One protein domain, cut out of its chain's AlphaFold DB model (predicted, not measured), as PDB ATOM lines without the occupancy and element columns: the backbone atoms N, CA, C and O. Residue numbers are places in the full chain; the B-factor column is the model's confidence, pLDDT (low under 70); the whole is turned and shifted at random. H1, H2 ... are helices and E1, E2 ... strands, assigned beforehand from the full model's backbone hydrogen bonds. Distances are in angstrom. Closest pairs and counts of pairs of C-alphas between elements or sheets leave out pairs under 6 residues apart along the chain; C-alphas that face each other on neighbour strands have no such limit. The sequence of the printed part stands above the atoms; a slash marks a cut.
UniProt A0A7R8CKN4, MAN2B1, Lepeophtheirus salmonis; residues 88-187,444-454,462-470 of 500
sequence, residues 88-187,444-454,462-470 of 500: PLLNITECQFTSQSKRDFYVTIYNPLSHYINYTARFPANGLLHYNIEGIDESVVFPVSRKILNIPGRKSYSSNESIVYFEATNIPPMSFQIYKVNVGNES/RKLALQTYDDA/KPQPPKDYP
ATOM      1  N   PRO A  88     209.612 198.612 276.622       94.88
ATOM      2  CA  PRO A  88     209.455 199.236 275.304       94.88
ATOM      3  C   PRO A  88     210.788 199.462 274.566       94.88
ATOM      4  O   PRO A  88     210.777 199.773 273.380       94.88
ATOM      5  N   LEU A  89     211.927 199.299 275.248       96.12
ATOM      6  CA  LEU A  89     213.275 199.549 274.725       96.12
ATOM      7  C   LEU A  89     214.050 198.256 274.402       96.12
ATOM      8  O   LEU A  89     215.279 198.255 274.325       96.12
ATOM      9  N   LEU A  90     213.345 197.141 274.163       95.81
ATOM     10  CA  LEU A  90     213.965 195.872 273.750       95.81
ATOM     11  C   LEU A  90     214.745 195.984 272.428       95.81
ATOM     12  O   LEU A  90     215.681 195.221 272.211       95.81
ATOM     13  N   ASN A  91     214.403 196.942 271.560       93.31
ATOM     14  CA  ASN A  91     215.117 197.188 270.303       93.31
ATOM     15  C   ASN A  91     216.567 197.654 270.512       93.31
ATOM     16  O   ASN A  91     217.421 197.337 269.696       93.31
ATOM     17  N   ILE A  92     216.843 198.382 271.596       95.56
ATOM     18  CA  ILE A  92     218.197 198.770 272.016       95.56
ATOM     19  C   ILE A  92     218.705 197.865 273.140       95.56
ATOM     20  O   ILE A  92     219.632 198.225 273.859       95.56
ATOM     21  N   THR A  93     218.098 196.692 273.317       96.06
ATOM     22  CA  THR A  93     218.479 195.720 274.342       96.06
ATOM     23  C   THR A  93     218.385 196.293 275.761       96.06
ATOM     24  O   THR A  93     219.204 195.972 276.609       96.06
ATOM     25  N   GLU A  94     217.416 197.160 276.058       96.38
ATOM     26  CA  GLU A  94     217.263 197.764 277.387       96.38
ATOM     27  C   GLU A  94     215.989 197.255 278.080       96.38
ATOM     28  O   GLU A  94     214.865 197.472 277.619       96.38
ATOM     29  N   CYS A  95     216.164 196.552 279.201       96.94
ATOM     30  CA  CYS A  95     215.066 196.068 280.038       96.94
ATOM     31  C   CYS A  95     215.566 195.823 281.464       96.94
ATOM     32  O   CYS A  95     216.246 194.837 281.740       96.94
ATOM     33  N   GLN A  96     215.228 196.723 282.390       96.06
ATOM     34  CA  GLN A  96     215.699 196.625 283.773       96.06
ATOM     35  C   GLN A  96     215.262 195.316 284.447       96.06
ATOM     36  O   GLN A  96     216.063 194.679 285.127       96.06
ATOM     37  N   PHE A  97     214.008 194.902 284.226       95.81
ATOM     38  CA  PHE A  97     213.422 193.717 284.851       95.81
ATOM     39  C   PHE A  97     214.225 192.446 284.549       95.81
ATOM     40  O   PHE A  97     214.658 191.758 285.470       95.81
ATOM     41  N   THR A  98     214.461 192.147 283.271       96.31
ATOM     42  CA  THR A  98     215.129 190.903 282.869       96.31
ATOM     43  C   THR A  98     216.635 190.950 283.124       96.31
ATOM     44  O   THR A  98     217.199 189.965 283.596       96.31
ATOM     45  N   SER A  99     217.284 192.100 282.912       94.69
ATOM     46  CA  SER A  99     218.729 192.250 283.135       94.69
ATOM     47  C   SER A  99     219.142 192.129 284.605       94.69
ATOM     48  O   SER A  99     220.266 191.711 284.884       94.69
ATOM     49  N   GLN A 100     218.266 192.500 285.546       92.75
ATOM     50  CA  GLN A 100     218.551 192.447 286.987       92.75
ATOM     51  C   GLN A 100     217.974 191.211 287.682       92.75
ATOM     52  O   GLN A 100     218.318 190.960 288.843       92.75
ATOM     53  N   SER A 101     217.112 190.439 287.013       92.12
ATOM     54  CA  SER A 101     216.497 189.275 287.643       92.12
ATOM     55  C   SER A 101     217.527 188.182 287.921       92.12
ATOM     56  O   SER A 101     218.230 187.711 287.029       92.12
ATOM     57  N   LYS A 102     217.580 187.760 289.187       91.88
ATOM     58  CA  LYS A 102     218.341 186.594 289.670       91.88
ATOM     59  C   LYS A 102     217.432 185.432 290.074       91.88
ATOM     60  O   LYS A 102     217.886 184.492 290.713       91.88
ATOM     61  N   ARG A 103     216.133 185.558 289.814       93.56
ATOM     62  CA  ARG A 103     215.109 184.576 290.168       93.56
ATOM     63  C   ARG A 103     214.346 184.193 288.916       93.56
ATOM     64  O   ARG A 103     214.304 184.971 287.962       93.56
ATOM     65  N   ASP A 104     213.712 183.032 288.968       95.94
ATOM     66  CA  ASP A 104     212.805 182.593 287.921       95.94
ATOM     67  C   ASP A 104     211.720 183.637 287.664       95.94
ATOM     68  O   ASP A 104     211.185 184.264 288.585       95.94
ATOM     69  N   PHE A 105     211.380 183.804 286.395       96.31
ATOM     70  CA  PHE A 105     210.324 184.701 285.951       96.31
ATOM     71  C   PHE A 105     209.597 184.090 284.758       96.31
ATOM     72  O   PHE A 105     209.949 183.020 284.268       96.31
ATOM     73  N   TYR A 106     208.555 184.763 284.293       95.31
ATOM     74  CA  TYR A 106     207.736 184.315 283.176       95.31
ATOM     75  C   TYR A 106     207.804 185.330 282.047       95.31
ATOM     76  O   TYR A 106     207.726 186.534 282.293       95.31
ATOM     77  N   VAL A 107     207.914 184.830 280.820       96.12
ATOM     78  CA  VAL A 107     207.747 185.593 279.583       96.12
ATOM     79  C   VAL A 107     206.374 185.252 279.026       96.12
ATOM     80  O   VAL A 107     206.058 184.083 278.820       96.12
ATOM     81  N   THR A 108     205.550 186.266 278.792       94.44
ATOM     82  CA  THR A 108     204.260 186.120 278.117       94.44
ATOM     83  C   THR A 108     204.339 186.808 276.764       94.44
ATOM     84  O   THR A 108     204.627 188.005 276.700       94.44
ATOM     85  N   ILE A 109     204.072 186.052 275.704       95.81
ATOM     86  CA  ILE A 109     204.032 186.530 274.324       95.81
ATOM     87  C   ILE A 109     202.569 186.608 273.904       95.81
ATOM     88  O   ILE A 109     201.857 185.614 273.995       95.81
ATOM     89  N   TYR A 110     202.109 187.775 273.466       95.56
ATOM     90  CA  TYR A 110     200.792 187.939 272.857       95.56
ATOM     91  C   TYR A 110     200.921 187.965 271.338       95.56
ATOM     92  O   TYR A 110     201.656 188.797 270.810       95.56
ATOM     93  N   ASN A 111     200.191 187.088 270.652       96.25
ATOM     94  CA  ASN A 111     200.055 187.101 269.203       96.25
ATOM     95  C   ASN A 111     198.790 187.888 268.815       96.25
ATOM     96  O   ASN A 111     197.689 187.367 269.007       96.25
ATOM     97  N   PRO A 112     198.910 189.111 268.268       95.81
ATOM     98  CA  PRO A 112     197.757 189.900 267.826       95.81
ATOM     99  C   PRO A 112     197.161 189.428 266.487       95.81
ATOM    100  O   PRO A 112     196.067 189.859 266.116       95.81
ATOM    101  N   LEU A 113     197.841 188.549 265.744       95.62
ATOM    102  CA  LEU A 113     197.370 188.079 264.445       95.62
ATOM    103  C   LEU A 113     196.243 187.052 264.567       95.62
ATOM    104  O   LEU A 113     196.083 186.332 265.551       95.62
ATOM    105  N   SER A 114     195.480 186.929 263.482       93.94
ATOM    106  CA  SER A 114     194.434 185.921 263.301       93.94
ATOM    107  C   SER A 114     194.951 184.548 262.840       93.94
ATOM    108  O   SER A 114     194.144 183.686 262.481       93.94
ATOM    109  N   HIS A 115     196.269 184.333 262.874       94.19
ATOM    110  CA  HIS A 115     196.960 183.122 262.426       94.19
ATOM    111  C   HIS A 115     198.001 182.677 263.451       94.19
ATOM    112  O   HIS A 115     198.452 183.477 264.267       94.19
ATOM    113  N   TYR A 116     198.386 181.400 263.396       94.00
ATOM    114  CA  TYR A 116     199.505 180.898 264.188       94.00
ATOM    115  C   TYR A 116     200.811 181.545 263.733       94.00
ATOM    116  O   TYR A 116     201.047 181.693 262.528       94.00
ATOM    117  N   ILE A 117     201.665 181.885 264.695       93.81
ATOM    118  CA  ILE A 117     203.003 182.409 264.421       93.81
ATOM    119  C   ILE A 117     204.073 181.599 265.140       93.81
ATOM    120  O   ILE A 117     203.843 181.064 266.226       93.81
ATOM    121  N   ASN A 118     205.245 181.566 264.521       92.81
ATOM    122  CA  ASN A 118     206.496 181.317 265.215       92.81
ATOM    123  C   ASN A 118     207.134 182.680 265.492       92.81
ATOM    124  O   ASN A 118     206.954 183.613 264.700       92.81
ATOM    125  N   TYR A 119     207.797 182.816 266.631       94.19
ATOM    126  CA  TYR A 119     208.369 184.073 267.075       94.19
ATOM    127  C   TYR A 119     209.705 183.850 267.777       94.19
ATOM    128  O   TYR A 119     209.771 183.226 268.840       94.19
ATOM    129  N   THR A 120     210.758 184.454 267.232       94.31
ATOM    130  CA  THR A 120     212.077 184.491 267.865       94.31
ATOM    131  C   THR A 120     212.072 185.515 268.997       94.31
ATOM    132  O   THR A 120     212.352 186.703 268.808       94.31
ATOM    133  N   ALA A 121     211.738 185.051 270.197       95.88
ATOM    134  CA  ALA A 121     211.714 185.873 271.389       95.88
ATOM    135  C   ALA A 121     213.132 186.174 271.868       95.88
ATOM    136  O   ALA A 121     214.005 185.305 271.908       95.88
ATOM    137  N   ARG A 122     213.353 187.429 272.269       96.12
ATOM    138  CA  ARG A 122     214.636 187.854 272.820       96.12
ATOM    139  C   ARG A 122     214.491 188.899 273.908       96.12
ATOM    140  O   ARG A 122     213.654 189.798 273.805       96.12
ATOM    141  N   PHE A 123     215.326 188.798 274.937       97.19
ATOM    142  CA  PHE A 123     215.340 189.762 276.034       97.19
ATOM    143  C   PHE A 123     216.753 189.986 276.609       97.19
ATOM    144  O   PHE A 123     217.572 189.064 276.614       97.19
ATOM    145  N   PRO A 124     217.052 191.205 277.102       96.88
ATOM    146  CA  PRO A 124     218.301 191.529 277.789       96.88
ATOM    147  C   PRO A 124     218.464 190.740 279.082       96.88
ATOM    148  O   PRO A 124     217.499 190.544 279.819       96.88
ATOM    149  N   ALA A 125     219.681 190.319 279.383       94.81
ATOM    150  CA  ALA A 125     219.974 189.449 280.505       94.81
ATOM    151  C   ALA A 125     221.395 189.678 281.043       94.81
ATOM    152  O   ALA A 125     222.210 190.391 280.447       94.81
ATOM    153  N   ASN A 126     221.708 189.051 282.175       92.56
ATOM    154  CA  ASN A 126     223.061 189.004 282.711       92.56
ATOM    155  C   ASN A 126     223.780 187.755 282.191       92.56
ATOM    156  O   ASN A 126     223.507 186.649 282.642       92.56
ATOM    157  N   GLY A 127     224.747 187.928 281.293       89.62
ATOM    158  CA  GLY A 127     225.506 186.846 280.662       89.62
ATOM    159  C   GLY A 127     226.351 185.987 281.611       89.62
ATOM    160  O   GLY A 127     226.928 184.995 281.174       89.62
ATOM    161  N   LEU A 128     226.457 186.345 282.897       89.06
ATOM    162  CA  LEU A 128     227.063 185.482 283.923       89.06
ATOM    163  C   LEU A 128     226.106 184.395 284.441       89.06
ATOM    164  O   LEU A 128     226.553 183.453 285.094       89.06
ATOM    165  N   LEU A 129     224.806 184.527 284.178       90.81
ATOM    166  CA  LEU A 129     223.777 183.589 284.615       90.81
ATOM    167  C   LEU A 129     223.414 182.610 283.497       90.81
ATOM    168  O   LEU A 129     223.627 182.877 282.311       90.81
ATOM    169  N   HIS A 130     222.854 181.473 283.895       90.62
ATOM    170  CA  HIS A 130     222.272 180.500 282.980       90.62
ATOM    171  C   HIS A 130     220.761 180.721 282.875       90.62
ATOM    172  O   HIS A 130     220.095 180.941 283.888       90.62
ATOM    173  N   TYR A 131     220.215 180.620 281.664       93.62
ATOM    174  CA  TYR A 131     218.790 180.797 281.396       93.62
ATOM    175  C   TYR A 131     218.263 179.538 280.718       93.62
ATOM    176  O   TYR A 131     218.702 179.206 279.626       93.62
ATOM    177  N   ASN A 132     217.337 178.839 281.373       94.12
ATOM    178  CA  ASN A 132     216.640 177.691 280.797       94.12
ATOM    179  C   ASN A 132     215.153 178.019 280.641       94.12
ATOM    180  O   ASN A 132     214.514 178.415 281.614       94.12
ATOM    181  N   ILE A 133     214.599 177.853 279.443       96.00
ATOM    182  CA  ILE A 133     213.206 178.189 279.147       96.00
ATOM    183  C   ILE A 133     212.403 176.884 279.138       96.00
ATOM    184  O   ILE A 133     212.655 176.004 278.322       96.00
ATOM    185  N   GLU A 134     211.442 176.730 280.052       94.44
ATOM    186  CA  GLU A 134     210.635 175.504 280.132       94.44
ATOM    187  C   GLU A 134     209.840 175.270 278.846       94.44
ATOM    188  O   GLU A 134     209.152 176.170 278.359       94.44
ATOM    189  N   GLY A 135     209.904 174.038 278.333       91.00
ATOM    190  CA  GLY A 135     209.217 173.641 277.103       91.00
ATOM    191  C   GLY A 135     209.894 174.122 275.819       91.00
ATOM    192  O   GLY A 135     209.289 174.000 274.759       91.00
ATOM    193  N   ILE A 136     211.108 174.669 275.912       91.94
ATOM    194  CA  ILE A 136     211.956 174.983 274.765       91.94
ATOM    195  C   ILE A 136     213.217 174.128 274.839       91.94
ATOM    196  O   ILE A 136     213.903 174.127 275.860       91.94
ATOM    197  N   ASP A 137     213.527 173.441 273.741       81.88
ATOM    198  CA  ASP A 137     214.664 172.521 273.672       81.88
ATOM    199  C   ASP A 137     216.009 173.261 273.679       81.88
ATOM    200  O   ASP A 137     216.945 172.855 274.367       81.88
ATOM    201  N   GLU A 138     216.097 174.388 272.965       82.38
ATOM    202  CA  GLU A 138     217.327 175.167 272.848       82.38
ATOM    203  C   GLU A 138     217.096 176.665 273.081       82.38
ATOM    204  O   GLU A 138     216.245 177.312 272.468       82.38
ATOM    205  N   SER A 139     217.921 177.252 273.947       89.69
ATOM    206  CA  SER A 139     218.030 178.701 274.116       89.69
ATOM    207  C   SER A 139     219.492 179.112 274.035       89.69
ATOM    208  O   SER A 139     220.382 178.317 274.344       89.69
ATOM    209  N   VAL A 140     219.764 180.338 273.590       91.44
ATOM    210  CA  VAL A 140     221.145 180.819 273.478       91.44
ATOM    211  C   VAL A 140     221.313 182.190 274.101       91.44
ATOM    212  O   VAL A 140     220.414 183.024 274.072       91.44
ATOM    213  N   VAL A 141     222.495 182.413 274.668       92.69
ATOM    214  CA  VAL A 141     222.907 183.688 275.243       92.69
ATOM    215  C   VAL A 141     224.028 184.271 274.395       92.69
ATOM    216  O   VAL A 141     225.112 183.692 274.299       92.69
ATOM    217  N   PHE A 142     223.775 185.428 273.793       93.56
ATOM    218  CA  PHE A 142     224.736 186.145 272.960       93.56
ATOM    219  C   PHE A 142     225.153 187.475 273.591       93.56
ATOM    220  O   PHE A 142     224.317 188.156 274.187       93.56
ATOM    221  N   PRO A 143     226.427 187.890 273.464       93.81
ATOM    222  CA  PRO A 143     226.854 189.201 273.938       93.81
ATOM    223  C   PRO A 143     226.174 190.315 273.133       93.81
ATOM    224  O   PRO A 143     225.995 190.194 271.920       93.81
ATOM    225  N   VAL A 144     225.836 191.427 273.793       94.50
ATOM    226  CA  VAL A 144     225.296 192.608 273.100       94.50
ATOM    227  C   VAL A 144     226.381 193.248 272.227       94.50
ATOM    228  O   VAL A 144     227.526 193.399 272.657       94.50
ATOM    229  N   SER A 145     226.014 193.679 271.016       94.31
ATOM    230  CA  SER A 145     226.895 194.481 270.159       94.31
ATOM    231  C   SER A 145     227.422 195.714 270.902       94.31
ATOM    232  O   SER A 145     226.663 196.467 271.523       94.31
ATOM    233  N   ARG A 146     228.724 195.993 270.757       93.06
ATOM    234  CA  ARG A 146     229.342 197.211 271.303       93.06
ATOM    235  C   ARG A 146     228.707 198.483 270.741       93.06
ATOM    236  O   ARG A 146     228.663 199.491 271.439       93.06
ATOM    237  N   LYS A 147     228.202 198.459 269.503       94.50
ATOM    238  CA  LYS A 147     227.510 199.607 268.895       94.50
ATOM    239  C   LYS A 147     226.206 199.920 269.613       94.50
ATOM    240  O   LYS A 147     225.928 201.091 269.847       94.50
ATOM    241  N   ILE A 148     225.462 198.887 270.012       95.94
ATOM    242  CA  ILE A 148     224.231 199.033 270.797       95.94
ATOM    243  C   ILE A 148     224.555 199.538 272.207       95.94
ATOM    244  O   ILE A 148     223.941 200.497 272.664       95.94
ATOM    245  N   LEU A 149     225.558 198.954 272.875       95.19
ATOM    246  CA  LEU A 149     225.977 199.388 274.218       95.19
ATOM    247  C   LEU A 149     226.395 200.866 274.262       95.19
ATOM    248  O   LEU A 149     226.157 201.540 275.258       95.19
ATOM    249  N   ASN A 150     226.972 201.374 273.171       95.25
ATOM    250  CA  ASN A 150     227.454 202.750 273.059       95.25
ATOM    251  C   ASN A 150     226.401 203.751 272.542       95.25
ATOM    252  O   ASN A 150     226.753 204.902 272.266       95.25
ATOM    253  N   ILE A 151     225.130 203.353 272.389       96.81
ATOM    254  CA  ILE A 151     224.058 204.284 272.005       96.81
ATOM    255  C   ILE A 151     223.939 205.386 273.077       96.81
ATOM    256  O   ILE A 151     223.733 205.076 274.253       96.81
ATOM    257  N   PRO A 152     224.030 206.681 272.709       96.62
ATOM    258  CA  PRO A 152     223.876 207.773 273.664       96.62
ATOM    259  C   PRO A 152     222.538 207.709 274.409       96.62
ATOM    260  O   PRO A 152     221.483 207.596 273.790       96.62
ATOM    261  N   GLY A 153     222.590 207.813 275.739       95.19
ATOM    262  CA  GLY A 153     221.410 207.805 276.612       95.19
ATOM    263  C   GLY A 153     220.874 206.422 276.987       95.19
ATOM    264  O   GLY A 153     220.017 206.345 277.867       95.19
ATOM    265  N   ARG A 154     221.397 205.347 276.385       95.50
ATOM    266  CA  ARG A 154     221.069 203.967 276.760       95.50
ATOM    267  C   ARG A 154     221.566 203.651 278.173       95.50
ATOM    268  O   ARG A 154     222.655 204.077 278.562       95.50
ATOM    269  N   LYS A 155     220.802 202.857 278.926       94.69
ATOM    270  CA  LYS A 155     221.181 202.361 280.256       94.69
ATOM    271  C   LYS A 155     221.531 200.876 280.219       94.69
ATOM    272  O   LYS A 155     220.770 200.059 279.712       94.69
ATOM    273  N   SER A 156     222.662 200.524 280.827       92.94
ATOM    274  CA  SER A 156     223.031 199.133 281.120       92.94
ATOM    275  C   SER A 156     222.685 198.795 282.564       92.94
ATOM    276  O   SER A 156     223.027 199.533 283.487       92.94
ATOM    277  N   TYR A 157     222.034 197.650 282.759       91.69
ATOM    278  CA  TYR A 157     221.588 197.182 284.077       91.69
ATOM    279  C   TYR A 157     222.354 195.949 284.585       91.69
ATOM    280  O   TYR A 157     222.083 195.468 285.684       91.69
ATOM    281  N   SER A 158     223.313 195.455 283.798       87.38
ATOM    282  CA  SER A 158     224.228 194.358 284.123       87.38
ATOM    283  C   SER A 158     225.632 194.693 283.609       87.38
ATOM    284  O   SER A 158     225.770 195.356 282.583       87.38
ATOM    285  N   SER A 159     226.672 194.229 284.308       82.31
ATOM    286  CA  SER A 159     228.073 194.398 283.896       82.31
ATOM    287  C   SER A 159     228.453 193.521 282.700       82.31
ATOM    288  O   SER A 159     229.306 193.908 281.908       82.31
ATOM    289  N   ASN A 160     227.813 192.359 282.557       87.38
ATOM    290  CA  ASN A 160     227.994 191.454 281.427       87.38
ATOM    291  C   ASN A 160     226.667 191.341 280.681       87.38
ATOM    292  O   ASN A 160     225.944 190.355 280.806       87.38
ATOM    293  N   GLU A 161     226.271 192.412 280.003       91.12
ATOM    294  CA  GLU A 161     224.981 192.456 279.327       91.12
ATOM    295  C   GLU A 161     224.976 191.481 278.142       91.12
ATOM    296  O   GLU A 161     225.921 191.402 277.354       91.12
ATOM    297  N   SER A 162     223.920 190.685 278.038       94.56
ATOM    298  CA  SER A 162     223.736 189.702 276.972       94.56
ATOM    299  C   SER A 162     222.271 189.642 276.563       94.56
ATOM    300  O   SER A 162     221.413 190.246 277.203       94.56
ATOM    301  N   ILE A 163     221.985 188.937 275.479       96.19
ATOM    302  CA  ILE A 163     220.642 188.721 274.954       96.19
ATOM    303  C   ILE A 163     220.374 187.229 275.017       96.19
ATOM    304  O   ILE A 163     221.147 186.445 274.469       96.19
ATOM    305  N   VAL A 164     219.292 186.853 275.687       96.56
ATOM    306  CA  VAL A 164     218.757 185.494 275.619       96.56
ATOM    307  C   VAL A 164     217.840 185.420 274.410       96.56
ATOM    308  O   VAL A 164     216.981 186.288 274.253       96.56
ATOM    309  N   TYR A 165     218.013 184.388 273.594       95.88
ATOM    310  CA  TYR A 165     217.154 184.030 272.473       95.88
ATOM    311  C   TYR A 165     216.483 182.688 272.743       95.88
ATOM    312  O   TYR A 165     217.099 181.784 273.317       95.88
ATOM    313  N   PHE A 166     215.236 182.569 272.301       95.38
ATOM    314  CA  PHE A 166     214.533 181.301 272.174       95.38
ATOM    315  C   PHE A 166     213.445 181.408 271.100       95.38
ATOM    316  O   PHE A 166     212.911 182.494 270.861       95.38
ATOM    317  N   GLU A 167     213.101 180.293 270.461       93.75
ATOM    318  CA  GLU A 167     212.017 180.263 269.480       93.75
ATOM    319  C   GLU A 167     210.710 179.801 270.127       93.75
ATOM    320  O   GLU A 167     210.611 178.689 270.638       93.75
ATOM    321  N   ALA A 168     209.678 180.641 270.076       94.19
ATOM    322  CA  ALA A 168     208.328 180.275 270.473       94.19
ATOM    323  C   ALA A 168     207.527 179.844 269.238       94.19
ATOM    324  O   ALA A 168     207.195 180.672 268.391       94.19
ATOM    325  N   THR A 169     207.205 178.555 269.127       91.94
ATOM    326  CA  THR A 169     206.490 177.999 267.970       91.94
ATOM    327  C   THR A 169     204.990 177.857 268.221       91.94
ATOM    328  O   THR A 169     204.541 177.694 269.357       91.94
ATOM    329  N   ASN A 170     204.200 177.900 267.143       91.25
ATOM    330  CA  ASN A 170     202.754 177.650 267.158       91.25
ATOM    331  C   ASN A 170     201.961 178.517 268.158       91.25
ATOM    332  O   ASN A 170     200.989 178.050 268.757       91.25
ATOM    333  N   ILE A 171     202.327 179.793 268.312       93.31
ATOM    334  CA  ILE A 171     201.602 180.720 269.189       93.31
ATOM    335  C   ILE A 171     200.188 180.933 268.626       93.31
ATOM    336  O   ILE A 171     200.062 181.400 267.484       93.31
ATOM    337  N   PRO A 172     199.114 180.616 269.376       93.69
ATOM    338  CA  PRO A 172     197.761 180.653 268.832       93.69
ATOM    339  C   PRO A 172     197.294 182.065 268.441       93.69
ATOM    340  O   PRO A 172     197.729 183.043 269.052       93.69
ATOM    341  N   PRO A 173     196.381 182.185 267.460       94.19
ATOM    342  CA  PRO A 173     195.798 183.459 267.047       94.19
ATOM    343  C   PRO A 173     195.165 184.241 268.200       94.19
ATOM    344  O   PRO A 173     194.395 183.668 268.974       94.19
ATOM    345  N   MET A 174     195.402 185.553 268.261       92.56
ATOM    346  CA  MET A 174     194.779 186.475 269.228       92.56
ATOM    347  C   MET A 174     194.845 185.972 270.677       92.56
ATOM    348  O   MET A 174     193.926 186.184 271.473       92.56
ATOM    349  N   SER A 175     195.923 185.265 271.008       91.94
ATOM    350  CA  SER A 175     196.104 184.564 272.270       91.94
ATOM    351  C   SER A 175     197.499 184.819 272.815       91.94
ATOM    352  O   SER A 175     198.389 185.339 272.140       91.94
ATOM    353  N   PHE A 176     197.675 184.458 274.077       90.19
ATOM    354  CA  PHE A 176     198.975 184.473 274.717       90.19
ATOM    355  C   PHE A 176     199.725 183.161 274.442       90.19
ATOM    356  O   PHE A 176     199.175 182.232 273.849       90.19
ATOM    357  N   GLN A 177     200.977 183.103 274.876       91.50
ATOM    358  CA  GLN A 177     201.749 181.902 275.174       91.50
ATOM    359  C   GLN A 177     202.727 182.269 276.294       91.50
ATOM    360  O   GLN A 177     203.297 183.362 276.292       91.50
ATOM    361  N   ILE A 178     202.872 181.394 277.287       92.75
ATOM    362  CA  ILE A 178     203.610 181.685 278.521       92.75
ATOM    363  C   ILE A 178     204.762 180.701 278.649       92.75
ATOM    364  O   ILE A 178     204.557 179.493 278.577       92.75
ATOM    365  N   TYR A 179     205.945 181.233 278.930       95.31
ATOM    366  CA  TYR A 179     207.161 180.467 279.151       95.31
ATOM    367  C   TYR A 179     207.744 180.810 280.517       95.31
ATOM    368  O   TYR A 179     207.836 181.987 280.875       95.31
ATOM    369  N   LYS A 180     208.139 179.794 281.286       96.44
ATOM    370  CA  LYS A 180     208.894 179.991 282.525       96.44
ATOM    371  C   LYS A 180     210.382 180.011 282.199       96.44
ATOM    372  O   LYS A 180     210.883 179.108 281.540       96.44
ATOM    373  N   VAL A 181     211.074 181.033 282.677       97.19
ATOM    374  CA  VAL A 181     212.524 181.170 282.578       97.19
ATOM    375  C   VAL A 181     213.112 180.808 283.930       97.19
ATOM    376  O   VAL A 181     212.903 181.525 284.908       97.19
ATOM    377  N   ASN A 182     213.836 179.698 283.973       95.69
ATOM    378  CA  ASN A 182     214.614 179.276 285.126       95.69
ATOM    379  C   ASN A 182     215.979 179.963 285.087       95.69
ATOM    380  O   ASN A 182     216.726 179.803 284.115       95.69
ATOM    381  N   VAL A 183     216.296 180.726 286.132       94.44
ATOM    382  CA  VAL A 183     217.544 181.493 286.223       94.44
ATOM    383  C   VAL A 183     218.499 180.776 287.171       94.44
ATOM    384  O   VAL A 183     218.266 180.709 288.376       94.44
ATOM    385  N   GLY A 184     219.575 180.225 286.614       88.81
ATOM    386  CA  GLY A 184     220.593 179.466 287.340       88.81
ATOM    387  C   GLY A 184     221.904 180.230 287.540       88.81
ATOM    388  O   GLY A 184     222.187 181.219 286.858       88.81
ATOM    389  N   ASN A 185     222.732 179.732 288.460       82.12
ATOM    390  CA  ASN A 185     224.086 180.241 288.691       82.12
ATOM    391  C   ASN A 185     225.072 179.736 287.621       82.12
ATOM    392  O   ASN A 185     224.916 178.626 287.128       82.12
ATOM    393  N   GLU A 186     226.083 180.564 287.331       65.75
ATOM    394  CA  GLU A 186     227.238 180.333 286.444       65.75
ATOM    395  C   GLU A 186     226.940 179.673 285.087       65.75
ATOM    396  O   GLU A 186     226.840 178.452 284.956       65.75
ATOM    397  N   SER A 187     226.941 180.478 284.018       58.56
ATOM    398  CA  SER A 187     227.113 179.918 282.676       58.56
ATOM    399  C   SER A 187     228.547 179.385 282.526       58.56
ATOM    400  O   SER A 187     229.534 180.103 282.721       58.56
ATOM    401  N   ARG A 444     203.787 188.542 251.915       94.25
ATOM    402  CA  ARG A 444     202.512 189.012 252.486       94.25
ATOM    403  C   ARG A 444     202.333 188.586 253.937       94.25
ATOM    404  O   ARG A 444     201.943 189.405 254.766       94.25
ATOM    405  N   LYS A 445     202.640 187.327 254.255       93.25
ATOM    406  CA  LYS A 445     202.564 186.802 255.623       93.25
ATOM    407  C   LYS A 445     203.526 187.544 256.548       93.25
ATOM    408  O   LYS A 445     203.126 187.962 257.632       93.25
ATOM    409  N   LEU A 446     204.766 187.742 256.105       94.56
ATOM    410  CA  LEU A 446     205.772 188.443 256.892       94.56
ATOM    411  C   LEU A 446     205.419 189.924 257.073       94.56
ATOM    412  O   LEU A 446     205.600 190.452 258.162       94.56
ATOM    413  N   ALA A 447     204.841 190.584 256.063       95.19
ATOM    414  CA  ALA A 447     204.377 191.969 256.181       95.19
ATOM    415  C   ALA A 447     203.303 192.151 257.268       95.19
ATOM    416  O   ALA A 447     203.312 193.155 257.975       95.19
ATOM    417  N   LEU A 448     202.402 191.177 257.443       93.69
ATOM    418  CA  LEU A 448     201.456 191.197 258.562       93.69
ATOM    419  C   LEU A 448     202.154 190.978 259.905       93.69
ATOM    420  O   LEU A 448     201.874 191.701 260.856       93.69
ATOM    421  N   GLN A 449     203.082 190.020 259.979       93.50
ATOM    422  CA  GLN A 449     203.852 189.746 261.200       93.50
ATOM    423  C   GLN A 449     204.708 190.935 261.639       93.50
ATOM    424  O   GLN A 449     204.905 191.130 262.830       93.50
ATOM    425  N   THR A 450     205.195 191.759 260.710       92.69
ATOM    426  CA  THR A 450     205.926 192.986 261.056       92.69
ATOM    427  C   THR A 450     204.998 194.151 261.405       92.69
ATOM    428  O   THR A 450     205.415 195.070 262.113       92.69
ATOM    429  N   TYR A 451     203.751 194.142 260.920       92.38
ATOM    430  CA  TYR A 451     202.750 195.161 261.238       92.38
ATOM    431  C   TYR A 451     202.143 194.969 262.627       92.38
ATOM    432  O   TYR A 451     202.167 195.894 263.442       92.38
ATOM    433  N   ASP A 452     201.654 193.758 262.876       93.62
ATOM    434  CA  ASP A 452     201.054 193.309 264.127       93.62
ATOM    435  C   ASP A 452     202.028 192.333 264.804       93.62
ATOM    436  O   ASP A 452     201.781 191.133 264.937       93.62
ATOM    437  N   ASP A 453     203.194 192.869 265.167       95.44
ATOM    438  CA  ASP A 453     204.276 192.119 265.806       95.44
ATOM    439  C   ASP A 453     203.874 191.629 267.206       95.44
ATOM    440  O   ASP A 453     203.111 192.285 267.926       95.44
ATOM    441  N   ALA A 454     204.413 190.484 267.619       96.62
ATOM    442  CA  ALA A 454     204.093 189.896 268.909       96.62
ATOM    443  C   ALA A 454     204.552 190.799 270.068       96.62
ATOM    444  O   ALA A 454     205.613 191.425 270.030       96.62
ATOM    445  N   LYS A 462     203.544 183.094 288.112       83.50
ATOM    446  CA  LYS A 462     202.991 182.297 287.010       83.50
ATOM    447  C   LYS A 462     201.634 182.875 286.596       83.50
ATOM    448  O   LYS A 462     200.728 182.857 287.431       83.50
ATOM    449  N   PRO A 463     201.458 183.339 285.349       80.00
ATOM    450  CA  PRO A 463     200.124 183.629 284.850       80.00
ATOM    451  C   PRO A 463     199.308 182.328 284.754       80.00
ATOM    452  O   PRO A 463     199.823 181.300 284.311       80.00
ATOM    453  N   GLN A 464     198.047 182.365 285.190       78.56
ATOM    454  CA  GLN A 464     197.129 181.221 285.149       78.56
ATOM    455  C   GLN A 464     196.052 181.461 284.084       78.56
ATOM    456  O   GLN A 464     195.063 182.121 284.384       78.56
ATOM    457  N   PRO A 465     196.222 180.988 282.839       72.25
ATOM    458  CA  PRO A 465     195.227 181.218 281.797       72.25
ATOM    459  C   PRO A 465     193.859 180.607 282.166       72.25
ATOM    460  O   PRO A 465     193.800 179.638 282.931       72.25
ATOM    461  N   PRO A 466     192.753 181.151 281.631       70.50
ATOM    462  CA  PRO A 466     191.413 180.644 281.909       70.50
ATOM    463  C   PRO A 466     191.219 179.245 281.308       70.50
ATOM    464  O   PRO A 466     191.944 178.841 280.399       70.50
ATOM    465  N   LYS A 467     190.200 178.507 281.773       69.00
ATOM    466  CA  LYS A 467     189.910 177.140 281.293       69.00
ATOM    467  C   LYS A 467     189.662 177.058 279.780       69.00
ATOM    468  O   LYS A 467     190.041 176.066 279.169       69.00
ATOM    469  N   ASP A 468     189.083 178.098 279.183       71.56
ATOM    470  CA  ASP A 468     188.735 178.135 277.754       71.56
ATOM    471  C   ASP A 468     189.871 178.642 276.849       71.56
ATOM    472  O   ASP A 468     189.645 178.979 275.690       71.56
ATOM    473  N   TYR A 469     191.103 178.691 277.360       68.81
ATOM    474  CA  TYR A 469     192.294 179.062 276.602       68.81
ATOM    475  C   TYR A 469     192.691 177.989 275.557       68.81
ATOM    476  O   TYR A 469     192.594 176.795 275.856       68.81
ATOM    477  N   PRO A 470     193.191 178.358 274.353       73.19
ATOM    478  CA  PRO A 470     193.457 179.714 273.854       73.19
ATOM    479  C   PRO A 470     192.181 180.522 273.598       73.19
ATOM    480  O   PRO A 470     191.151 179.960 273.237       73.19
TER     481      PRO A 470
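What this domain is: This is residues 88 to 187, 444 to 454 and 462 to 470 of the 500 residues of the protein "MAN2B1" of Lepeophtheirus salmonis (UniProt A0A7R8CKN4). Two small antiparallel sheets of three strands each, E2 E5 E4 and E1 E6 E3, stand partly face to face and come together at one end, where the last residues of E1 and E5 meet the first residues of E2 and E6. The short helix H1 sits beside the last residues of E2 at the other end, H2 follows E4 there, and H3 lies outside the two sheets. The printed part has 120 residues with three named helices and six named strands, in the order H1 E1 E2 E3 E4 H2 E5 E6 H3, and its class is mixed, helices and strands. It is compact, with a radius of gyration of the C-alphas of 15.3 A and spans of 42 by 32 by 22 A.

Where its parts are: In the first sheet E2 holds residues 117 to 126, 27.9 A long, E5 residues 161 to 171, 28.1 A, and E4 residues 139 to 143, 13.7 A. In the second, E1 holds residues 105 to 111, 19.8 A, E6 residues 175 to 184, 29.2 A, and E3 residues 130 to 133, 10.1 A. H1 is residues 96 to 100, 6.0 A, beginning at C-alpha 96 (215.699, 196.625, 283.773). H2 is residues 146 to 149, 5.0 A. H3 is residues 444 to 451, 10.7 A, ending at C-alpha 451 (202.750, 195.161, 261.238).

How they stand to each other: E5 is the inner strand of its sheet, which is strongly twisted, only just, with C-alphas up to 4.4 A off its best plane. E5 is antiparallel to E2 at 159 degrees, with N 119 and O 168 2.8 A apart, and to E4 at 149 degrees, with N 163 and O 142 2.8 A apart. In the other sheet the pairing of E6 is staggered: residues 175 to 181 pair with E1, N 107 and O 179 being 2.8 A apart, and residues 181 to 184 with E3, N 182 and O 132 being 2.8 A apart. Between the sheets, the closest C-alphas of E5 and E6 are those of Ile 171 and Gln 177, 6.1 A apart, and those of E3 and E4 are Asn 132 and Ser 139, 6.9 A. H1 is on the sheet E2 E5 E4 and stands at the sheet's level, with a height over the sheet of 1.0 A; its closest C-alpha pair with E2 is Ser 99 and Ala 125, 4.0 A. H2 is on neither sheet. H3 is not on the sheet E2 E5 E4, but only just, with 4 pairs of C-alphas within 10 A, nor is it on the other. In H1 and H3 every O i to N i+4 pair is within hydrogen-bond range; H2 is too short for such a pair.

The domain as a whole: The C-alphas farthest apart are those of Pro 152 and Lys 467, 46.4 A. Residues 188 to 443 and 455 to 461 are not printed, with C-alpha gaps of 40.0 A and 19.7 A. Of the links printed whole, H2 to E5 is long, with 11 residues, and the others are tight. The mean pLDDT of the printed part is 91.6; residues 186 to 187, 467 and 469 are under 70.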